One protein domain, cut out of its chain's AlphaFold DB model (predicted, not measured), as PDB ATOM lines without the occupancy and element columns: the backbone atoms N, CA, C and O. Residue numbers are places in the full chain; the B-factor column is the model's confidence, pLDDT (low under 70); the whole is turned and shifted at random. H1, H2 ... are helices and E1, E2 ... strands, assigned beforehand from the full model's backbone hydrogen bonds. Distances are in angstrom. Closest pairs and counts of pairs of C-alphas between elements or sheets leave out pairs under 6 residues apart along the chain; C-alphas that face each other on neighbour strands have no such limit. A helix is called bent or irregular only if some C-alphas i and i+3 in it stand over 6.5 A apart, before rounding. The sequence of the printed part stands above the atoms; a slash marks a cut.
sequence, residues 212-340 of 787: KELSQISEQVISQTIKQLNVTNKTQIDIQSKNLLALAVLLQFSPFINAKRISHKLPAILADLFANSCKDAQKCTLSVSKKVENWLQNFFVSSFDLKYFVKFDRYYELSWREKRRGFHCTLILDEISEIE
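AT A GLANCE: This is residues 212 to 340 of the 787 residues of the protein "ATP-dependent Zn proteases" of Hydrogenimonas thermophila (UniProt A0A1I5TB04). A twisted sheet of four strands, with the long hairpin E3 and E4 reaching along most of its length, has helices packed on one face: H2 lies in the core, H1 crosses it on the side away from the hairpin, and the kinked H3 crosses H1. H4 runs along E4 and packs on H2, while short H5 lies at one end of the domain, touching no helix. The printed part has 129 residues, with five named helices and four named strands in the order H1 E1 H2 H3 E2 H4 H5 E3 E4; the class is mixed, helices and strands. The sheet is mixed, in the order E1 E2 E4 E3. The whole is compact, with a radius of gyration of the C-alphas of 14.6 A and spans of 43 by 29 by 24 A.

IN THESE COORDINATES: H1, residues 212 to 232, begins at C-alpha 212 (-68.651, 175.730, -27.850) and is 30.4 A long. E1 is residues 236 to 239, and H2 is residues 242 to 251. H3, residues 259 to 277, is 26.6 A long; it has a kink of 33 degrees near residue 266 and is irregular, but only just: C-alphas 264 and 267 are 6.8 A apart. E2 is residues 283 to 288, H4 residues 290 to 302 and H5 residues 306 to 309. E3, residues 315 to 325, is 33.1 A long. E4, residues 328 to 339, is 31.5 A long and ends at C-alpha 339 (-81.821, 162.066, -13.185).

HOW THE PARTS SIT: E1 and E2 are parallel neighbours, with N 238 and O 284 2.9 A apart, within hydrogen-bond range. With H2 and H3 between them they form a strand-helix-strand unit, two parallel neighbour strands joined through helices, and its crossover is left-handed. E2 and E4 are parallel, with N 331 and O 285 at 2.8 A. E4 and E3 form an antiparallel hairpin, with N 321 and O 332 at 2.8 A. H1 and H2 are on one face of the sheet, giving two layers, one of helices and one of strands. H2 has a height of 6.0 A over the sheet, and its closest C-alphas to E3 are those of Leu 251 and Tyr 316, 5.7 A apart. H1, with residues 214 to 222 alone, touches H2, closest at the C-alphas of Ser 218 and Ala 246, 5.3 A. H1 and H3 touch at a steep tilt of 43 degrees, the same way; the C-alphas of Thr 225 and Pro 267 are closest, 5.6 A. H3 only grazes the sheet, with residues 273 to 277. H4 touches H2 with residues 293 to 296 alone, closest at the C-alphas of Leu 244 and Glu 293, 6.8 A. H4 lies over E4 and runs along it, at 20 degrees on the local plane. In H1 and H4 every O i to N i+4 pair is within hydrogen-bond range; in H2 5 of 6 are, in H3 13 of 15, and H5 is too short for such a pair.

THE WHOLE: The C-alphas of Lys 307 and Gly 326 are the two farthest apart, at 45.1 A. The printed part has no cut, and no link is long. The mean pLDDT of the printed part is 81.1; residues under 70 include 301 to 314, and H5 has a mean of 49.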
ATOM      1  N   LYS A 212     -70.015 175.222 -27.943       83.56
ATOM      2  CA  LYS A 212     -68.651 175.730 -27.850       83.56
ATOM      3  C   LYS A 212     -68.621 177.103 -27.180       83.56
ATOM      4  O   LYS A 212     -67.838 177.297 -26.251       83.56
ATOM      5  N   GLU A 213     -69.473 178.033 -27.607       86.44
ATOM      6  CA  GLU A 213     -69.552 179.373 -27.025       86.44
ATOM      7  C   GLU A 213     -70.105 179.330 -25.597       86.44
ATOM      8  O   GLU A 213     -69.561 179.986 -24.712       86.44
ATOM      9  N   LEU A 214     -71.134 178.519 -25.323       86.69
ATOM     10  CA  LEU A 214     -71.653 178.361 -23.957       86.69
ATOM     11  C   LEU A 214     -70.600 177.766 -23.011       86.69
ATOM     12  O   LEU A 214     -70.468 178.228 -21.878       86.69
ATOM     13  N   SER A 215     -69.802 176.803 -23.481       87.88
ATOM     14  CA  SER A 215     -68.675 176.246 -22.723       87.88
ATOM     15  C   SER A 215     -67.609 177.306 -22.442       87.88
ATOM     16  O   SER A 215     -67.159 177.451 -21.307       87.88
ATOM     17  N   GLN A 216     -67.273 178.134 -23.433       88.94
ATOM     18  CA  GLN A 216     -66.353 179.262 -23.251       88.94
ATOM     19  C   GLN A 216     -66.878 180.295 -22.241       88.94
ATOM     20  O   GLN A 216     -66.102 180.813 -21.434       88.94
ATOM     21  N   ILE A 217     -68.185 180.576 -22.235       89.25
ATOM     22  CA  ILE A 217     -68.813 181.440 -21.225       89.25
ATOM     23  C   ILE A 217     -68.677 180.809 -19.836       89.25
ATOM     24  O   ILE A 217     -68.204 181.474 -18.911       89.25
ATOM     25  N   SER A 218     -69.001 179.522 -19.689       90.38
ATOM     26  CA  SER A 218     -68.803 178.783 -18.435       90.38
ATOM     27  C   SER A 218     -67.350 178.847 -17.965       90.38
ATOM     28  O   SER A 218     -67.088 179.148 -16.802       90.38
ATOM     29  N   GLU A 219     -66.382 178.657 -18.864       90.56
ATOM     30  CA  GLU A 219     -64.958 178.785 -18.556       90.56
ATOM     31  C   GLU A 219     -64.575 180.177 -18.031       90.56
ATOM     32  O   GLU A 219     -63.754 180.292 -17.110       90.56
ATOM     33  N   GLN A 220     -65.106 181.244 -18.634       89.75
ATOM     34  CA  GLN A 220     -64.845 182.615 -18.194       89.75
ATOM     35  C   GLN A 220     -65.433 182.866 -16.804       89.75
ATOM     36  O   GLN A 220     -64.718 183.367 -15.930       89.75
ATOM     37  N   VAL A 221     -66.684 182.455 -16.582       90.25
ATOM     38  CA  VAL A 221     -67.382 182.602 -15.298       90.25
ATOM     39  C   VAL A 221     -66.654 181.827 -14.199       90.25
ATOM     40  O   VAL A 221     -66.303 182.417 -13.180       90.25
ATOM     41  N   ILE A 222     -66.294 180.560 -14.439       90.38
ATOM     42  CA  ILE A 222     -65.508 179.734 -13.506       90.38
ATOM     43  C   ILE A 222     -64.211 180.448 -13.100       90.38
ATOM     44  O   ILE A 222     -63.887 180.553 -11.916       90.38
ATOM     45  N   SER A 223     -63.457 180.975 -14.072       89.38
ATOM     46  CA  SER A 223     -62.208 181.692 -13.788       89.38
ATOM     47  C   SER A 223     -62.411 182.979 -12.996       89.38
ATOM     48  O   SER A 223     -61.581 183.296 -12.142       89.38
ATOM     49  N   GLN A 224     -63.473 183.736 -13.273       88.62
ATOM     50  CA  GLN A 224     -63.783 184.961 -12.533       88.62
ATOM     51  C   GLN A 224     -64.202 184.649 -11.094       88.62
ATOM     52  O   GLN A 224     -63.650 185.240 -10.165       88.62
ATOM     53  N   THR A 225     -65.092 183.673 -10.901       88.44
ATOM     54  CA  THR A 225     -65.540 183.236  -9.573       88.44
ATOM     55  C   THR A 225     -64.371 182.729  -8.734       88.44
ATOM     56  O   THR A 225     -64.227 183.119  -7.581       88.44
ATOM     57  N   ILE A 226     -63.467 181.932  -9.309       87.12
ATOM     58  CA  ILE A 226     -62.299 181.430  -8.571       87.12
ATOM     59  C   ILE A 226     -61.328 182.547  -8.197       87.12
ATOM     60  O   ILE A 226     -60.808 182.550  -7.083       87.12
ATOM     61  N   LYS A 227     -61.107 183.531  -9.078       86.94
ATOM     62  CA  LYS A 227     -60.313 184.715  -8.720       86.94
ATOM     63  C   LYS A 227     -60.918 185.446  -7.520       86.94
ATOM     64  O   LYS A 227     -60.171 185.818  -6.623       86.94
ATOM     65  N   GLN A 228     -62.240 185.613  -7.486       85.88
ATOM     66  CA  GLN A 228     -62.937 186.229  -6.353       85.88
ATOM     67  C   GLN A 228     -62.801 185.382  -5.077       85.88
ATOM     68  O   GLN A 228     -62.412 185.905  -4.038       85.88
ATOM     69  N   LEU A 229     -63.029 184.069  -5.157       82.56
ATOM     70  CA  LEU A 229     -62.921 183.161  -4.009       82.56
ATOM     71  C   LEU A 229     -61.496 183.081  -3.440       82.56
ATOM     72  O   LEU A 229     -61.332 183.067  -2.221       82.56
ATOM     73  N   ASN A 230     -60.468 183.091  -4.294       82.56
ATOM     74  CA  ASN A 230     -59.066 183.104  -3.864       82.56
ATOM     75  C   ASN A 230     -58.720 184.371  -3.064       82.56
ATOM     76  O   ASN A 230     -57.934 184.303  -2.119       82.56
ATOM     77  N   VAL A 231     -59.311 185.518  -3.425       79.75
ATOM     78  CA  VAL A 231     -59.128 186.785  -2.697       79.75
ATOM     79  C   VAL A 231     -59.856 186.750  -1.350       79.75
ATOM     80  O   VAL A 231     -59.290 187.171  -0.344       79.75
ATOM     81  N   THR A 232     -61.077 186.214  -1.310       75.38
ATOM     82  CA  THR A 232     -61.928 186.246  -0.108       75.38
ATOM     83  C   THR A 232     -61.554 185.184   0.938       75.38
ATOM     84  O   THR A 232     -61.537 185.486   2.129       75.38
ATOM     85  N   ASN A 233     -61.209 183.955   0.528       69.25
ATOM     86  CA  ASN A 233     -61.156 182.793   1.433       69.25
ATOM     87  C   ASN A 233     -59.738 182.326   1.832       69.25
ATOM     88  O   ASN A 233     -59.600 181.246   2.405       69.25
ATOM     89  N   LYS A 234     -58.670 183.084   1.522       69.69
ATOM     90  CA  LYS A 234     -57.247 182.710   1.765       69.69
ATOM     91  C   LYS A 234     -56.848 181.298   1.277       69.69
ATOM     92  O   LYS A 234     -55.817 180.769   1.682       69.69
ATOM     93  N   THR A 235     -57.651 180.693   0.405       73.94
ATOM     94  CA  THR A 235     -57.480 179.336  -0.118       73.94
ATOM     95  C   THR A 235     -57.030 179.446  -1.565       73.94
ATOM     96  O   THR A 235     -57.690 180.119  -2.349       73.94
ATOM     97  N   GLN A 236     -55.927 178.801  -1.941       84.81
ATOM     98  CA  GLN A 236     -55.469 178.774  -3.328       84.81
ATOM     99  C   GLN A 236     -56.218 177.686  -4.110       84.81
ATOM    100  O   GLN A 236     -55.969 176.497  -3.912       84.81
ATOM    101  N   ILE A 237     -57.120 178.082  -5.005       86.31
ATOM    102  CA  ILE A 237     -57.873 177.164  -5.867       86.31
ATOM    103  C   ILE A 237     -57.189 177.034  -7.232       86.31
ATOM    104  O   ILE A 237     -56.924 178.040  -7.895       86.31
ATOM    105  N   ASP A 238     -56.940 175.794  -7.653       86.75
ATOM    106  CA  ASP A 238     -56.376 175.426  -8.957       86.75
ATOM    107  C   ASP A 238     -57.325 174.484  -9.720       86.75
ATOM    108  O   ASP A 238     -57.991 173.647  -9.108       86.75
ATOM    109  N   ILE A 239     -57.394 174.599 -11.050       85.81
ATOM    110  CA  ILE A 239     -58.276 173.772 -11.891       85.81
ATOM    111  C   ILE A 239     -57.456 172.994 -12.907       85.81
ATOM    112  O   ILE A 239     -56.803 173.569 -13.778       85.81
ATOM    113  N   GLN A 240     -57.610 171.678 -12.877       86.00
ATOM    114  CA  GLN A 240     -57.166 170.788 -13.936       86.00
ATOM    115  C   GLN A 240     -58.288 170.594 -14.959       86.00
ATOM    116  O   GLN A 240     -59.455 170.443 -14.599       86.00
ATOM    117  N   SER A 241     -57.932 170.584 -16.246       82.81
ATOM    118  CA  SER A 241     -58.863 170.317 -17.354       82.81
ATOM    119  C   SER A 241     -60.083 171.248 -17.392       82.81
ATOM    120  O   SER A 241     -61.232 170.809 -17.449       82.81
ATOM    121  N   LYS A 242     -59.822 172.560 -17.399       85.00
ATOM    122  CA  LYS A 242     -60.834 173.628 -17.355       85.00
ATOM    123  C   LYS A 242     -61.983 173.469 -18.369       85.00
ATOM    124  O   LYS A 242     -63.130 173.691 -18.003       85.00
ATOM    125  N   ASN A 243     -61.682 173.051 -19.599       85.50
ATOM    126  CA  ASN A 243     -62.683 172.832 -20.648       85.50
ATOM    127  C   ASN A 243     -63.651 171.688 -20.293       85.50
ATOM    128  O   ASN A 243     -64.865 171.862 -20.337       85.50
ATOM    129  N   LEU A 244     -63.129 170.544 -19.835       87.19
ATOM    130  CA  LEU A 244     -63.964 169.412 -19.415       87.19
ATOM    131  C   LEU A 244     -64.867 169.783 -18.237       87.19
ATOM    132  O   LEU A 244     -66.034 169.399 -18.208       87.19
ATOM    133  N   LEU A 245     -64.341 170.563 -17.290       88.00
ATOM    134  CA  LEU A 245     -65.132 171.072 -16.174       88.00
ATOM    135  C   LEU A 245     -66.252 172.006 -16.655       88.00
ATOM    136  O   LEU A 245     -67.388 171.876 -16.210       88.00
ATOM    137  N   ALA A 246     -65.949 172.927 -17.572       89.19
ATOM    138  CA  ALA A 246     -66.946 173.830 -18.134       89.19
ATOM    139  C   ALA A 246     -68.062 173.068 -18.861       89.19
ATOM    140  O   ALA A 246     -69.236 173.355 -18.630       89.19
ATOM    141  N   LEU A 247     -67.710 172.054 -19.657       87.62
ATOM    142  CA  LEU A 247     -68.668 171.174 -20.328       87.62
ATOM    143  C   LEU A 247     -69.542 170.388 -19.344       87.62
ATOM    144  O   LEU A 247     -70.750 170.315 -19.539       87.62
ATOM    145  N   ALA A 248     -68.963 169.831 -18.278       88.00
ATOM    146  CA  ALA A 248     -69.733 169.099 -17.275       88.00
ATOM    147  C   ALA A 248     -70.737 170.002 -16.550       88.00
ATOM    148  O   ALA A 248     -71.892 169.632 -16.359       88.00
ATOM    149  N   VAL A 249     -70.314 171.207 -16.169       87.25
ATOM    150  CA  VAL A 249     -71.172 172.122 -15.411       87.25
ATOM    151  C   VAL A 249     -72.282 172.731 -16.273       87.25
ATOM    152  O   VAL A 249     -73.349 173.042 -15.750       87.25
ATOM    153  N   LEU A 250     -72.108 172.815 -17.600       86.56
ATOM    154  CA  LEU A 250     -73.213 173.151 -18.508       86.56
ATOM    155  C   LEU A 250     -74.413 172.208 -18.340       86.56
ATOM    156  O   LEU A 250     -75.552 172.665 -18.425       86.56
ATOM    157  N   LEU A 251     -74.171 170.925 -18.054       84.50
ATOM    158  CA  LEU A 251     -75.229 169.919 -17.919       84.50
ATOM    159  C   LEU A 251     -76.119 170.154 -16.698       84.50
ATOM    160  O   LEU A 251     -77.308 169.853 -16.759       84.50
ATOM    161  N   GLN A 252     -75.606 170.794 -15.642       83.44
ATOM    162  CA  GLN A 252     -76.428 171.200 -14.492       83.44
ATOM    163  C   GLN A 252     -77.452 172.290 -14.830       83.44
ATOM    164  O   GLN A 252     -78.370 172.545 -14.050       83.44
ATOM    165  N   PHE A 253     -77.306 172.963 -15.975       81.56
ATOM    166  CA  PHE A 253     -78.275 173.951 -16.448       81.56
ATOM    167  C   PHE A 253     -79.341 173.355 -17.371       81.56
ATOM    168  O   PHE A 253     -80.259 174.080 -17.758       81.56
ATOM    169  N   SER A 254     -79.247 172.065 -17.704       75.12
ATOM    170  CA  SER A 254     -80.248 171.346 -18.498       75.12
ATOM    171  C   SER A 254     -81.624 171.330 -17.798       75.12
ATOM    172  O   SER A 254     -81.664 171.267 -16.566       75.12
ATOM    173  N   PRO A 255     -82.754 171.434 -18.533       65.38
ATOM    174  CA  PRO A 255     -82.858 171.613 -19.991       65.38
ATOM    175  C   PRO A 255     -82.659 173.067 -20.459       65.38
ATOM    176  O   PRO A 255     -82.422 173.324 -21.636       65.38
ATOM    177  N   PHE A 256     -82.693 174.055 -19.559       68.62
ATOM    178  CA  PHE A 256     -82.620 175.478 -19.923       68.62
ATOM    179  C   PHE A 256     -81.189 176.034 -19.892       68.62
ATOM    180  O   PHE A 256     -80.851 176.898 -19.068       68.62
ATOM    181  N   ILE A 257     -80.359 175.572 -20.825       77.19
ATOM    182  CA  ILE A 257     -78.969 176.020 -20.960       77.19
ATOM    183  C   ILE A 257     -78.927 177.334 -21.754       77.19
ATOM    184  O   ILE A 257     -79.218 177.373 -22.945       77.19
ATOM    185  N   ASN A 258     -78.552 178.436 -21.101       76.62
ATOM    186  CA  ASN A 258     -78.303 179.713 -21.772       76.62
ATOM    187  C   ASN A 258     -77.264 180.559 -21.025       76.62
ATOM    188  O   ASN A 258     -77.087 180.427 -19.811       76.62
ATOM    189  N   ALA A 259     -76.618 181.476 -21.749       82.19
ATOM    190  CA  ALA A 259     -75.558 182.331 -21.220       82.19
ATOM    191  C   ALA A 259     -75.978 183.130 -19.976       82.19
ATOM    192  O   ALA A 259     -75.209 183.235 -19.025       82.19
ATOM    193  N   LYS A 260     -77.209 183.663 -19.942       79.56
ATOM    194  CA  LYS A 260     -77.702 184.468 -18.811       79.56
ATOM    195  C   LYS A 260     -77.780 183.637 -17.528       79.56
ATOM    196  O   LYS A 260     -77.333 184.090 -16.475       79.56
ATOM    197  N   ARG A 261     -78.334 182.423 -17.613       79.81
ATOM    198  CA  ARG A 261     -78.461 181.511 -16.471       79.81
ATOM    199  C   ARG A 261     -77.091 181.048 -15.993       79.81
ATOM    200  O   ARG A 261     -76.847 181.109 -14.792       79.81
ATOM    201  N   ILE A 262     -76.203 180.679 -16.919       87.00
ATOM    202  CA  ILE A 262     -74.816 180.300 -16.616       87.00
ATOM    203  C   ILE A 262     -74.133 181.432 -15.843       87.00
ATOM    204  O   ILE A 262     -73.734 181.233 -14.700       87.00
ATOM    205  N   SER A 263     -74.089 182.645 -16.397       85.50
ATOM    206  CA  SER A 263     -73.403 183.780 -15.767       85.50
ATOM    207  C   SER A 263     -73.959 184.159 -14.393       85.50
ATOM    208  O   SER A 263     -73.203 184.610 -13.538       85.50
ATOM    209  N   HIS A 264     -75.262 183.973 -14.155       84.06
ATOM    210  CA  HIS A 264     -75.903 184.370 -12.899       84.06
ATOM    211  C   HIS A 264     -75.871 183.283 -11.813       84.06
ATOM    212  O   HIS A 264     -75.763 183.597 -10.629       84.06
ATOM    213  N   LYS A 265     -75.998 182.003 -12.184       86.94
ATOM    214  CA  LYS A 265     -76.175 180.896 -11.226       86.94
ATOM    215  C   LYS A 265     -74.911 180.068 -11.007       86.94
ATOM    216  O   LYS A 265     -74.730 179.547  -9.910       86.94
ATOM    217  N   LEU A 266     -74.022 179.983 -11.997       89.94
ATOM    218  CA  LEU A 266     -72.768 179.238 -11.871       89.94
ATOM    219  C   LEU A 266     -71.872 179.733 -10.720       89.94
ATOM    220  O   LEU A 266     -71.350 178.886  -9.996       89.94
ATOM    221  N   PRO A 267     -71.722 181.052 -10.467       90.25
ATOM    222  CA  PRO A 267     -70.915 181.516  -9.341       90.25
ATOM    223  C   PRO A 267     -71.391 180.976  -7.988       90.25
ATOM    224  O   PRO A 267     -70.564 180.592  -7.166       90.25
ATOM    225  N   ALA A 268     -72.712 180.907  -7.780       87.19
ATOM    226  CA  ALA A 268     -73.308 180.384  -6.553       87.19
ATOM    227  C   ALA A 268     -73.068 178.874  -6.408       87.19
ATOM    228  O   ALA A 268     -72.579 178.438  -5.375       87.19
ATOM    229  N   ILE A 269     -73.296 178.099  -7.477       86.81
ATOM    230  CA  ILE A 269     -73.045 176.647  -7.496       86.81
ATOM    231  C   ILE A 269     -71.591 176.331  -7.118       86.81
ATOM    232  O   ILE A 269     -71.326 175.437  -6.315       86.81
ATOM    233  N   LEU A 270     -70.636 177.080  -7.681       87.00
ATOM    234  CA  LEU A 270     -69.224 176.918  -7.340       87.00
ATOM    235  C   LEU A 270     -68.962 177.307  -5.885       87.00
ATOM    236  O   LEU A 270     -68.288 176.561  -5.178       87.00
ATOM    237  N   ALA A 271     -69.484 178.447  -5.426       85.06
ATOM    238  CA  ALA A 271     -69.310 178.892  -4.046       85.06
ATOM    239  C   ALA A 271     -69.824 177.851  -3.036       85.06
ATOM    240  O   ALA A 271     -69.104 177.543  -2.086       85.06
ATOM    241  N   ASP A 272     -70.992 177.255  -3.285       84.75
ATOM    242  CA  ASP A 272     -71.583 176.209  -2.443       84.75
ATOM    243  C   ASP A 272     -70.726 174.935  -2.433       84.75
ATOM    244  O   ASP A 272     -70.450 174.374  -1.369       84.75
ATOM    245  N   LEU A 273     -70.224 174.514  -3.601       84.81
ATOM    246  CA  LEU A 273     -69.300 173.380  -3.712       84.81
ATOM    247  C   LEU A 273     -68.037 173.601  -2.860       84.81
ATOM    248  O   LEU A 273     -67.614 172.716  -2.113       84.81
ATOM    249  N   PHE A 274     -67.445 174.796  -2.931       81.31
ATOM    250  CA  PHE A 274     -66.253 175.131  -2.150       81.31
ATOM    251  C   PHE A 274     -66.544 175.264  -0.652       81.31
ATOM    252  O   PHE A 274     -65.735 174.806   0.161       81.31
ATOM    253  N   ALA A 275     -67.680 175.862  -0.283       79.12
ATOM    254  CA  ALA A 275     -68.091 176.027   1.108       79.12
ATOM    255  C   ALA A 275     -68.298 174.673   1.804       79.12
ATOM    256  O   ALA A 275     -67.890 174.506   2.957       79.12
ATOM    257  N   ASN A 276     -68.867 173.700   1.088       76.75
ATOM    258  CA  ASN A 276     -69.160 172.376   1.629       76.75
ATOM    259  C   ASN A 276     -67.922 171.467   1.700       76.75
ATOM    260  O   ASN A 276     -67.776 170.728   2.673       76.75
ATOM    261  N   SER A 277     -67.016 171.528   0.716       74.50
ATOM    262  CA  SER A 277     -65.964 170.504   0.564       74.50
ATOM    263  C   SER A 277     -64.517 170.992   0.758       74.50
ATOM    264  O   SER A 277     -63.618 170.177   0.951       74.50
ATOM    265  N   CYS A 278     -64.241 172.303   0.749       72.62
ATOM    266  CA  CYS A 278     -62.881 172.838   0.968       72.62
ATOM    267  C   CYS A 278     -62.738 173.620   2.293       72.62
ATOM    268  O   CYS A 278     -61.792 174.398   2.437       72.62
ATOM    269  N   LYS A 279     -63.629 173.420   3.277       67.81
ATOM    270  CA  LYS A 279     -63.541 174.081   4.594       67.81
ATOM    271  C   LYS A 279     -62.164 173.816   5.234       67.81
ATOM    272  O   LYS A 279     -61.716 172.675   5.282       67.81
ATOM    273  N   ASP A 280     -61.455 174.864   5.649       73.69
ATOM    274  CA  ASP A 280     -60.119 174.807   6.281       73.69
ATOM    275  C   ASP A 280     -58.933 174.355   5.391       73.69
ATOM    276  O   ASP A 280     -57.811 174.191   5.885       73.69
ATOM    277  N   ALA A 281     -59.121 174.176   4.077       78.88
ATOM    278  CA  ALA A 281     -58.015 173.889   3.158       78.88
ATOM    279  C   ALA A 281     -57.226 175.168   2.816       78.88
ATOM    280  O   ALA A 281     -57.810 176.209   2.547       78.88
ATOM    281  N   GLN A 282     -55.891 175.093   2.747       83.25
ATOM    282  CA  GLN A 282     -55.060 176.196   2.229       83.25
ATOM    283  C   GLN A 282     -54.926 176.144   0.703       83.25
ATOM    284  O   GLN A 282     -54.717 177.170   0.059       83.25
ATOM    285  N   LYS A 283     -55.062 174.949   0.112       86.88
ATOM    286  CA  LYS A 283     -55.029 174.739  -1.338       86.88
ATOM    287  C   LYS A 283     -56.102 173.737  -1.757       86.88
ATOM    288  O   LYS A 283     -56.083 172.610  -1.259       86.88
ATOM    289  N   CYS A 284     -56.969 174.104  -2.700       88.06
ATOM    290  CA  CYS A 284     -57.972 173.205  -3.281       88.06
ATOM    291  C   CYS A 284     -57.688 172.976  -4.778       88.06
ATOM    292  O   CYS A 284     -57.433 173.931  -5.505       88.06
ATOM    293  N   THR A 285     -57.710 171.730  -5.256       89.12
ATOM    294  CA  THR A 285     -57.566 171.411  -6.690       89.12
ATOM    295  C   THR A 285     -58.832 170.750  -7.211       89.12
ATOM    296  O   THR A 285     -59.267 169.745  -6.654       89.12
ATOM    297  N   LEU A 286     -59.396 171.286  -8.295       89.75
ATOM    298  CA  LEU A 286     -60.500 170.671  -9.030       89.75
ATOM    299  C   LEU A 286     -59.953 169.844 -10.186       89.75
ATOM    300  O   LEU A 286     -59.071 170.294 -10.914       89.75
ATOM    301  N   SER A 287     -60.498 168.649 -10.370       91.25
ATOM    302  CA  SER A 287     -60.142 167.759 -11.475       91.25
ATOM    303  C   SER A 287     -61.356 166.965 -11.950       91.25
ATOM    304  O   SER A 287     -62.345 166.837 -11.232       91.25
ATOM    305  N   VAL A 288     -61.274 166.430 -13.165       92.44
ATOM    306  CA  VAL A 288     -62.297 165.562 -13.761       92.44
ATOM    307  C   VAL A 288     -61.732 164.146 -13.849       92.44
ATOM    308  O   VAL A 288     -60.589 163.967 -14.275       92.44
ATOM    309  N   SER A 289     -62.492 163.139 -13.409       93.81
ATOM    310  CA  SER A 289     -62.058 161.740 -13.472       93.81
ATOM    311  C   SER A 289     -61.967 161.246 -14.922       93.81
ATOM    312  O   SER A 289     -62.667 161.740 -15.808       93.81
ATOM    313  N   LYS A 290     -61.156 160.209 -15.180       91.88
ATOM    314  CA  LYS A 290     -61.055 159.631 -16.534       91.88
ATOM    315  C   LYS A 290     -62.379 159.017 -17.013       91.88
ATOM    316  O   LYS A 290     -62.669 159.037 -18.206       91.88
ATOM    317  N   LYS A 291     -63.195 158.514 -16.076       92.00
ATOM    318  CA  LYS A 291     -64.553 158.013 -16.338       92.00
ATOM    319  C   LYS A 291     -65.426 159.129 -16.917       92.00
ATOM    320  O   LYS A 291     -66.034 158.935 -17.964       92.00
ATOM    321  N   VAL A 292     -65.437 160.294 -16.268       91.81
ATOM    322  CA  VAL A 292     -66.229 161.451 -16.706       91.81
ATOM    323  C   VAL A 292     -65.683 162.050 -17.998       91.81
ATOM    324  O   VAL A 292     -66.464 162.403 -18.871       91.81
ATOM    325  N   GLU A 293     -64.362 162.114 -18.168       91.12
ATOM    326  CA  GLU A 293     -63.757 162.567 -19.427       91.12
ATOM    327  C   GLU A 293     -64.234 161.726 -20.622       91.12
ATOM    328  O   GLU A 293     -64.709 162.287 -21.609       91.12
ATOM    329  N   ASN A 294     -64.159 160.395 -20.519       88.12
ATOM    330  CA  ASN A 294     -64.623 159.499 -21.579       88.12
ATOM    331  C   ASN A 294     -66.137 159.638 -21.813       88.12
ATOM    332  O   ASN A 294     -66.591 159.605 -22.956       88.12
ATOM    333  N   TRP A 295     -66.914 159.812 -20.739       86.81
ATOM    334  CA  TRP A 295     -68.358 160.026 -20.830       86.81
ATOM    335  C   TRP A 295     -68.681 161.313 -21.596       86.81
ATOM    336  O   TRP A 295     -69.420 161.254 -22.573       86.81
ATOM    337  N   LEU A 296     -68.063 162.444 -21.233       85.38
ATOM    338  CA  LEU A 296     -68.257 163.734 -21.906       85.38
ATOM    339  C   LEU A 296     -67.852 163.661 -23.384       85.38
ATOM    340  O   LEU A 296     -68.569 164.174 -24.239       85.38
ATOM    341  N   GLN A 297     -66.726 163.007 -23.694       83.50
ATOM    342  CA  GLN A 297     -66.268 162.834 -25.076       83.50
ATOM    343  C   GLN A 297     -67.283 162.058 -25.918       83.50
ATOM    344  O   GLN A 297     -67.659 162.525 -26.989       83.50
ATOM    345  N   ASN A 298     -67.777 160.920 -25.426       79.69
ATOM    346  CA  ASN A 298     -68.779 160.132 -26.147       79.69
ATOM    347  C   ASN A 298     -70.097 160.894 -26.293       79.69
ATOM    348  O   ASN A 298     -70.670 160.946 -27.377       79.69
ATOM    349  N   PHE A 299     -70.545 161.511 -25.204       75.62
ATOM    350  CA  PHE A 299     -71.840 162.162 -25.110       75.62
ATOM    351  C   PHE A 299     -71.957 163.394 -26.017       75.62
ATOM    352  O   PHE A 299     -72.972 163.568 -26.687       75.62
ATOM    353  N   PHE A 300     -70.912 164.224 -26.114       70.56
ATOM    354  CA  PHE A 300     -70.933 165.360 -27.037       70.56
ATOM    355  C   PHE A 300     -70.669 164.960 -28.494       70.56
ATOM    356  O   PHE A 300     -71.188 165.630 -29.378       70.56
ATOM    357  N   VAL A 301     -69.952 163.859 -28.764       65.12
ATOM    358  CA  VAL A 301     -69.780 163.325 -30.130       65.12
ATOM    359  C   VAL A 301     -71.084 162.735 -30.683       65.12
ATOM    360  O   VAL A 301     -71.384 162.940 -31.858       65.12
ATOM    361  N   SER A 302     -71.882 162.050 -29.856       52.56
ATOM    362  CA  SER A 302     -73.171 161.475 -30.271       52.56
ATOM    363  C   SER A 302     -74.302 162.502 -30.406       52.56
ATOM    364  O   SER A 302     -75.258 162.257 -31.136       52.56
ATOM    365  N   SER A 303     -74.206 163.637 -29.706       53.50
ATOM    366  CA  SER A 303     -75.337 164.544 -29.439       53.50
ATOM    367  C   SER A 303     -75.003 166.010 -29.760       53.50
ATOM    368  O   SER A 303     -75.352 166.910 -29.003       53.50
ATOM    369  N   PHE A 304     -74.284 166.258 -30.860       47.84
ATOM    370  CA  PHE A 304     -73.551 167.511 -31.127       47.84
ATOM    371  C   PHE A 304     -74.382 168.809 -31.196       47.84
ATOM    372  O   PHE A 304     -73.802 169.895 -31.228       47.84
ATOM    373  N   ASP A 305     -75.711 168.737 -31.219       54.94
ATOM    374  CA  ASP A 305     -76.565 169.915 -31.354       54.94
ATOM    375  C   ASP A 305     -77.213 170.269 -30.005       54.94
ATOM    376  O   ASP A 305     -77.868 169.435 -29.384       54.94
ATOM    377  N   LEU A 306     -77.092 171.522 -29.550       49.81
ATOM    378  CA  LEU A 306     -77.807 172.038 -28.363       49.81
ATOM    379  C   LEU A 306     -79.321 171.798 -28.450       49.81
ATOM    380  O   LEU A 306     -79.991 171.690 -27.423       49.81
ATOM    381  N   LYS A 307     -79.850 171.652 -29.670       48.81
ATOM    382  CA  LYS A 307     -81.233 171.238 -29.927       48.81
ATOM    383  C   LYS A 307     -81.583 169.869 -29.331       48.81
ATOM    384  O   LYS A 307     -82.742 169.671 -28.993       48.81
ATOM    385  N   TYR A 308     -80.623 168.957 -29.162       45.97
ATOM    386  CA  TYR A 308     -80.822 167.680 -28.460       45.97
ATOM    387  C   TYR A 308     -80.877 167.863 -26.938       45.97
ATOM    388  O   TYR A 308     -81.653 167.189 -26.276       45.97
ATOM    389  N   PHE A 309     -80.114 168.802 -26.375       49.78
ATOM    390  CA  PHE A 309     -80.040 169.035 -24.926       49.78
ATOM    391  C   PHE A 309     -81.312 169.628 -24.326       49.78
ATOM    392  O   PHE A 309     -81.739 169.236 -23.243       49.78
ATOM    393  N   VAL A 310     -81.923 170.566 -25.047       46.12
ATOM    394  CA  VAL A 310     -83.141 171.270 -24.616       46.12
ATOM    395  C   VAL A 310     -84.392 170.400 -24.821       46.12
ATOM    396  O   VAL A 310     -85.426 170.668 -24.225       46.12
ATOM    397  N   LYS A 311     -84.311 169.342 -25.645       42.28
ATOM    398  CA  LYS A 311     -85.475 168.592 -26.141       42.28
ATOM    399  C   LYS A 311     -85.994 167.456 -25.266       42.28
ATOM    400  O   LYS A 311     -87.096 167.010 -25.544       42.28
ATOM    401  N   PHE A 312     -85.247 166.958 -24.280       43.91
ATOM    402  CA  PHE A 312     -85.619 165.723 -23.567       43.91
ATOM    403  C   PHE A 312     -85.995 165.899 -22.091       43.91
ATOM    404  O   PHE A 312     -86.137 164.885 -21.418       43.91
ATOM    405  N   ASP A 313     -86.095 167.129 -21.565       56.06
ATOM    406  CA  ASP A 313     -86.283 167.371 -20.118       56.06
ATOM    407  C   ASP A 313     -85.351 166.504 -19.251       56.06
ATOM    408  O   ASP A 313     -85.717 165.983 -18.202       56.06
ATOM    409  N   ARG A 314     -84.115 166.305 -19.724       66.12
ATOM    410  CA  ARG A 314     -83.113 165.513 -19.013       66.12
ATOM    411  C   ARG A 314     -82.406 166.401 -18.020       66.12
ATOM    412  O   ARG A 314     -81.892 167.467 -18.376       66.12
ATOM    413  N   TYR A 315     -82.344 165.934 -16.789       77.62
ATOM    414  CA  TYR A 315     -81.639 166.607 -15.717       77.62
ATOM    415  C   TYR A 315     -80.349 165.837 -15.454       77.62
ATOM    416  O   TYR A 315     -80.309 164.614 -15.574       77.62
ATOM    417  N   TYR A 316     -79.282 166.552 -15.116       84.56
ATOM    418  CA  TYR A 316     -77.993 165.938 -14.825       84.56
ATOM    419  C   TYR A 316     -77.491 166.400 -13.466       84.56
ATOM    420  O   TYR A 316     -77.420 167.601 -13.190       84.56
ATOM    421  N   GLU A 317     -77.099 165.440 -12.638       87.19
ATOM    422  CA  GLU A 317     -76.440 165.684 -11.362       87.19
ATOM    423  C   GLU A 317     -74.944 165.371 -11.474       87.19
ATOM    424  O   GLU A 317     -74.527 164.421 -12.141       87.19
ATOM    425  N   LEU A 318     -74.122 166.201 -10.828       91.12
ATOM    426  CA  LEU A 318     -72.671 166.043 -10.787       91.12
ATOM    427  C   LEU A 318     -72.258 165.539  -9.409       91.12
ATOM    428  O   LEU A 318     -72.438 166.246  -8.415       91.12
ATOM    429  N   SER A 319     -71.649 164.358  -9.352       90.56
ATOM    430  CA  SER A 319     -71.170 163.777  -8.097       90.56
ATOM    431  C   SER A 319     -69.669 163.990  -7.931       90.56
ATOM    432  O   SER A 319     -68.854 163.643  -8.793       90.56
ATOM    433  N   TRP A 320     -69.293 164.549  -6.783       91.12
ATOM    434  CA  TRP A 320     -67.923 164.938  -6.469       91.12
ATOM    435  C   TRP A 320     -67.323 164.031  -5.402       91.12
ATOM    436  O   TRP A 320     -67.938 163.757  -4.374       91.12
ATOM    437  N   ARG A 321     -66.081 163.603  -5.623       90.62
ATOM    438  CA  ARG A 321     -65.291 162.836  -4.662       90.62
ATOM    439  C   ARG A 321     -64.212 163.725  -4.059       90.62
ATOM    440  O   ARG A 321     -63.365 164.258  -4.777       90.62
ATOM    441  N   GLU A 322     -64.201 163.824  -2.736       89.75
ATOM    442  CA  GLU A 322     -63.185 164.562  -1.989       89.75
ATOM    443  C   GLU A 322     -62.002 163.657  -1.604       89.75
ATOM    444  O   GLU A 322     -62.176 162.531  -1.132       89.75
ATOM    445  N   LYS A 323     -60.775 164.158  -1.775       88.81
ATOM    446  CA  LYS A 323     -59.558 163.572  -1.200       88.81
ATOM    447  C   LYS A 323     -58.779 164.642  -0.444       88.81
ATOM    448  O   LYS A 323     -58.302 165.599  -1.046       88.81
ATOM    449  N   ARG A 324     -58.574 164.442   0.858       86.38
ATOM    450  CA  ARG A 324     -57.753 165.326   1.697       86.38
ATOM    451  C   ARG A 324     -56.382 164.730   1.996       86.38
ATOM    452  O   ARG A 324     -56.253 163.548   2.320       86.38
ATOM    453  N   ARG A 325     -55.353 165.576   1.926       84.00
ATOM    454  CA  ARG A 325     -53.984 165.305   2.391       84.00
ATOM    455  C   ARG A 325     -53.455 166.549   3.109       84.00
ATOM    456  O   ARG A 325     -52.997 167.491   2.468       84.00
ATOM    457  N   GLY A 326     -53.537 166.562   4.440       83.25
ATOM    458  CA  GLY A 326     -53.198 167.742   5.244       83.25
ATOM    459  C   GLY A 326     -54.091 168.937   4.887       83.25
ATOM    460  O   GLY A 326     -55.306 168.791   4.801       83.25
ATOM    461  N   PHE A 327     -53.484 170.097   4.618       83.69
ATOM    462  CA  PHE A 327     -54.188 171.321   4.195       83.69
ATOM    463  C   PHE A 327     -54.493 171.384   2.688       83.69
ATOM    464  O   PHE A 327     -54.920 172.429   2.188       83.69
ATOM    465  N   HIS A 328     -54.256 170.293   1.952       88.06
ATOM    466  CA  HIS A 328     -54.602 170.181   0.541       88.06
ATOM    467  C   HIS A 328     -55.860 169.328   0.350       88.06
ATOM    468  O   HIS A 328     -55.905 168.172   0.782       88.06
ATOM    469  N   CYS A 329     -56.861 169.890  -0.324       88.88
ATOM    470  CA  CYS A 329     -58.077 169.192  -0.726       88.88
ATOM    471  C   CYS A 329     -58.106 169.040  -2.254       88.88
ATOM    472  O   CYS A 329     -57.812 169.978  -2.992       88.88
ATOM    473  N   THR A 330     -58.433 167.848  -2.744       89.94
ATOM    474  CA  THR A 330     -58.668 167.585  -4.166       89.94
ATOM    475  C   THR A 330     -60.120 167.170  -4.354       89.94
ATOM    476  O   THR A 330     -60.534 166.134  -3.832       89.94
ATOM    477  N   LEU A 331     -60.872 167.960  -5.119       90.50
ATOM    478  CA  LEU A 331     -62.228 167.641  -5.551       90.50
ATOM    479  C   LEU A 331     -62.175 167.052  -6.957       90.50
ATOM    480  O   LEU A 331     -61.665 167.671  -7.894       90.50
ATOM    481  N   ILE A 332     -62.675 165.831  -7.091       91.88
ATOM    482  CA  ILE A 332     -62.685 165.090  -8.350       91.88
ATOM    483  C   ILE A 332     -64.138 164.940  -8.781       91.88
ATOM    484  O   ILE A 332     -64.910 164.303  -8.067       91.88
ATOM    485  N   LEU A 333     -64.511 165.497  -9.933       92.62
ATOM    486  CA  LEU A 333     -65.790 165.181 -10.561       92.62
ATOM    487  C   LEU A 333     -65.739 163.722 -11.013       92.62
ATOM    488  O   LEU A 333     -64.965 163.368 -11.908       92.62
ATOM    489  N   ASP A 334     -66.506 162.877 -10.340       92.31
ATOM    490  CA  ASP A 334     -66.335 161.429 -10.392       92.31
ATOM    491  C   ASP A 334     -67.410 160.747 -11.237       92.31
ATOM    492  O   ASP A 334     -67.123 159.752 -11.908       92.31
ATOM    493  N   GLU A 335     -68.614 161.324 -11.263       92.19
ATOM    494  CA  GLU A 335     -69.758 160.812 -12.008       92.19
ATOM    495  C   GLU A 335     -70.689 161.941 -12.477       92.19
ATOM    496  O   GLU A 335     -70.796 162.989 -11.835       92.19
ATOM    497  N   ILE A 336     -71.331 161.707 -13.624       89.88
ATOM    498  CA  ILE A 336     -72.437 162.504 -14.154       89.88
ATOM    499  C   ILE A 336     -73.602 161.538 -14.313       89.88
ATOM    500  O   ILE A 336     -73.492 160.573 -15.072       89.88
ATOM    501  N   SER A 337     -74.684 161.797 -13.588       86.19
ATOM    502  CA  SER A 337     -75.869 160.943 -13.584       86.19
ATOM    503  C   SER A 337     -77.024 161.684 -14.231       86.19
ATOM    504  O   SER A 337     -77.324 162.815 -13.851       86.19
ATOM    505  N   GLU A 338     -77.668 161.052 -15.208       83.00
ATOM    506  CA  GLU A 338     -78.975 161.500 -15.681       83.00
ATOM    507  C   GLU A 338     -80.003 161.177 -14.593       83.00
ATOM    508  O   GLU A 338     -80.055 160.051 -14.095       83.00
ATOM    509  N   ILE A 339     -80.772 162.180 -14.191       78.06
ATOM    510  CA  ILE A 339     -81.821 162.066 -13.185       78.06
ATOM    511  C   ILE A 339     -83.171 162.305 -13.853       78.06
ATOM    512  O   ILE A 339     -83.387 163.317 -14.521       78.06
ATOM    513  N   GLU A 340     -84.092 161.369 -13.645       65.06
ATOM    514  CA  GLU A 340     -85.508 161.591 -13.904       65.06
ATOM    515  C   GLU A 340     -86.114 162.232 -12.650       65.06
ATOM    516  O   GLU A 340     -86.058 161.624 -11.574       65.06
TER     517      GLU A 340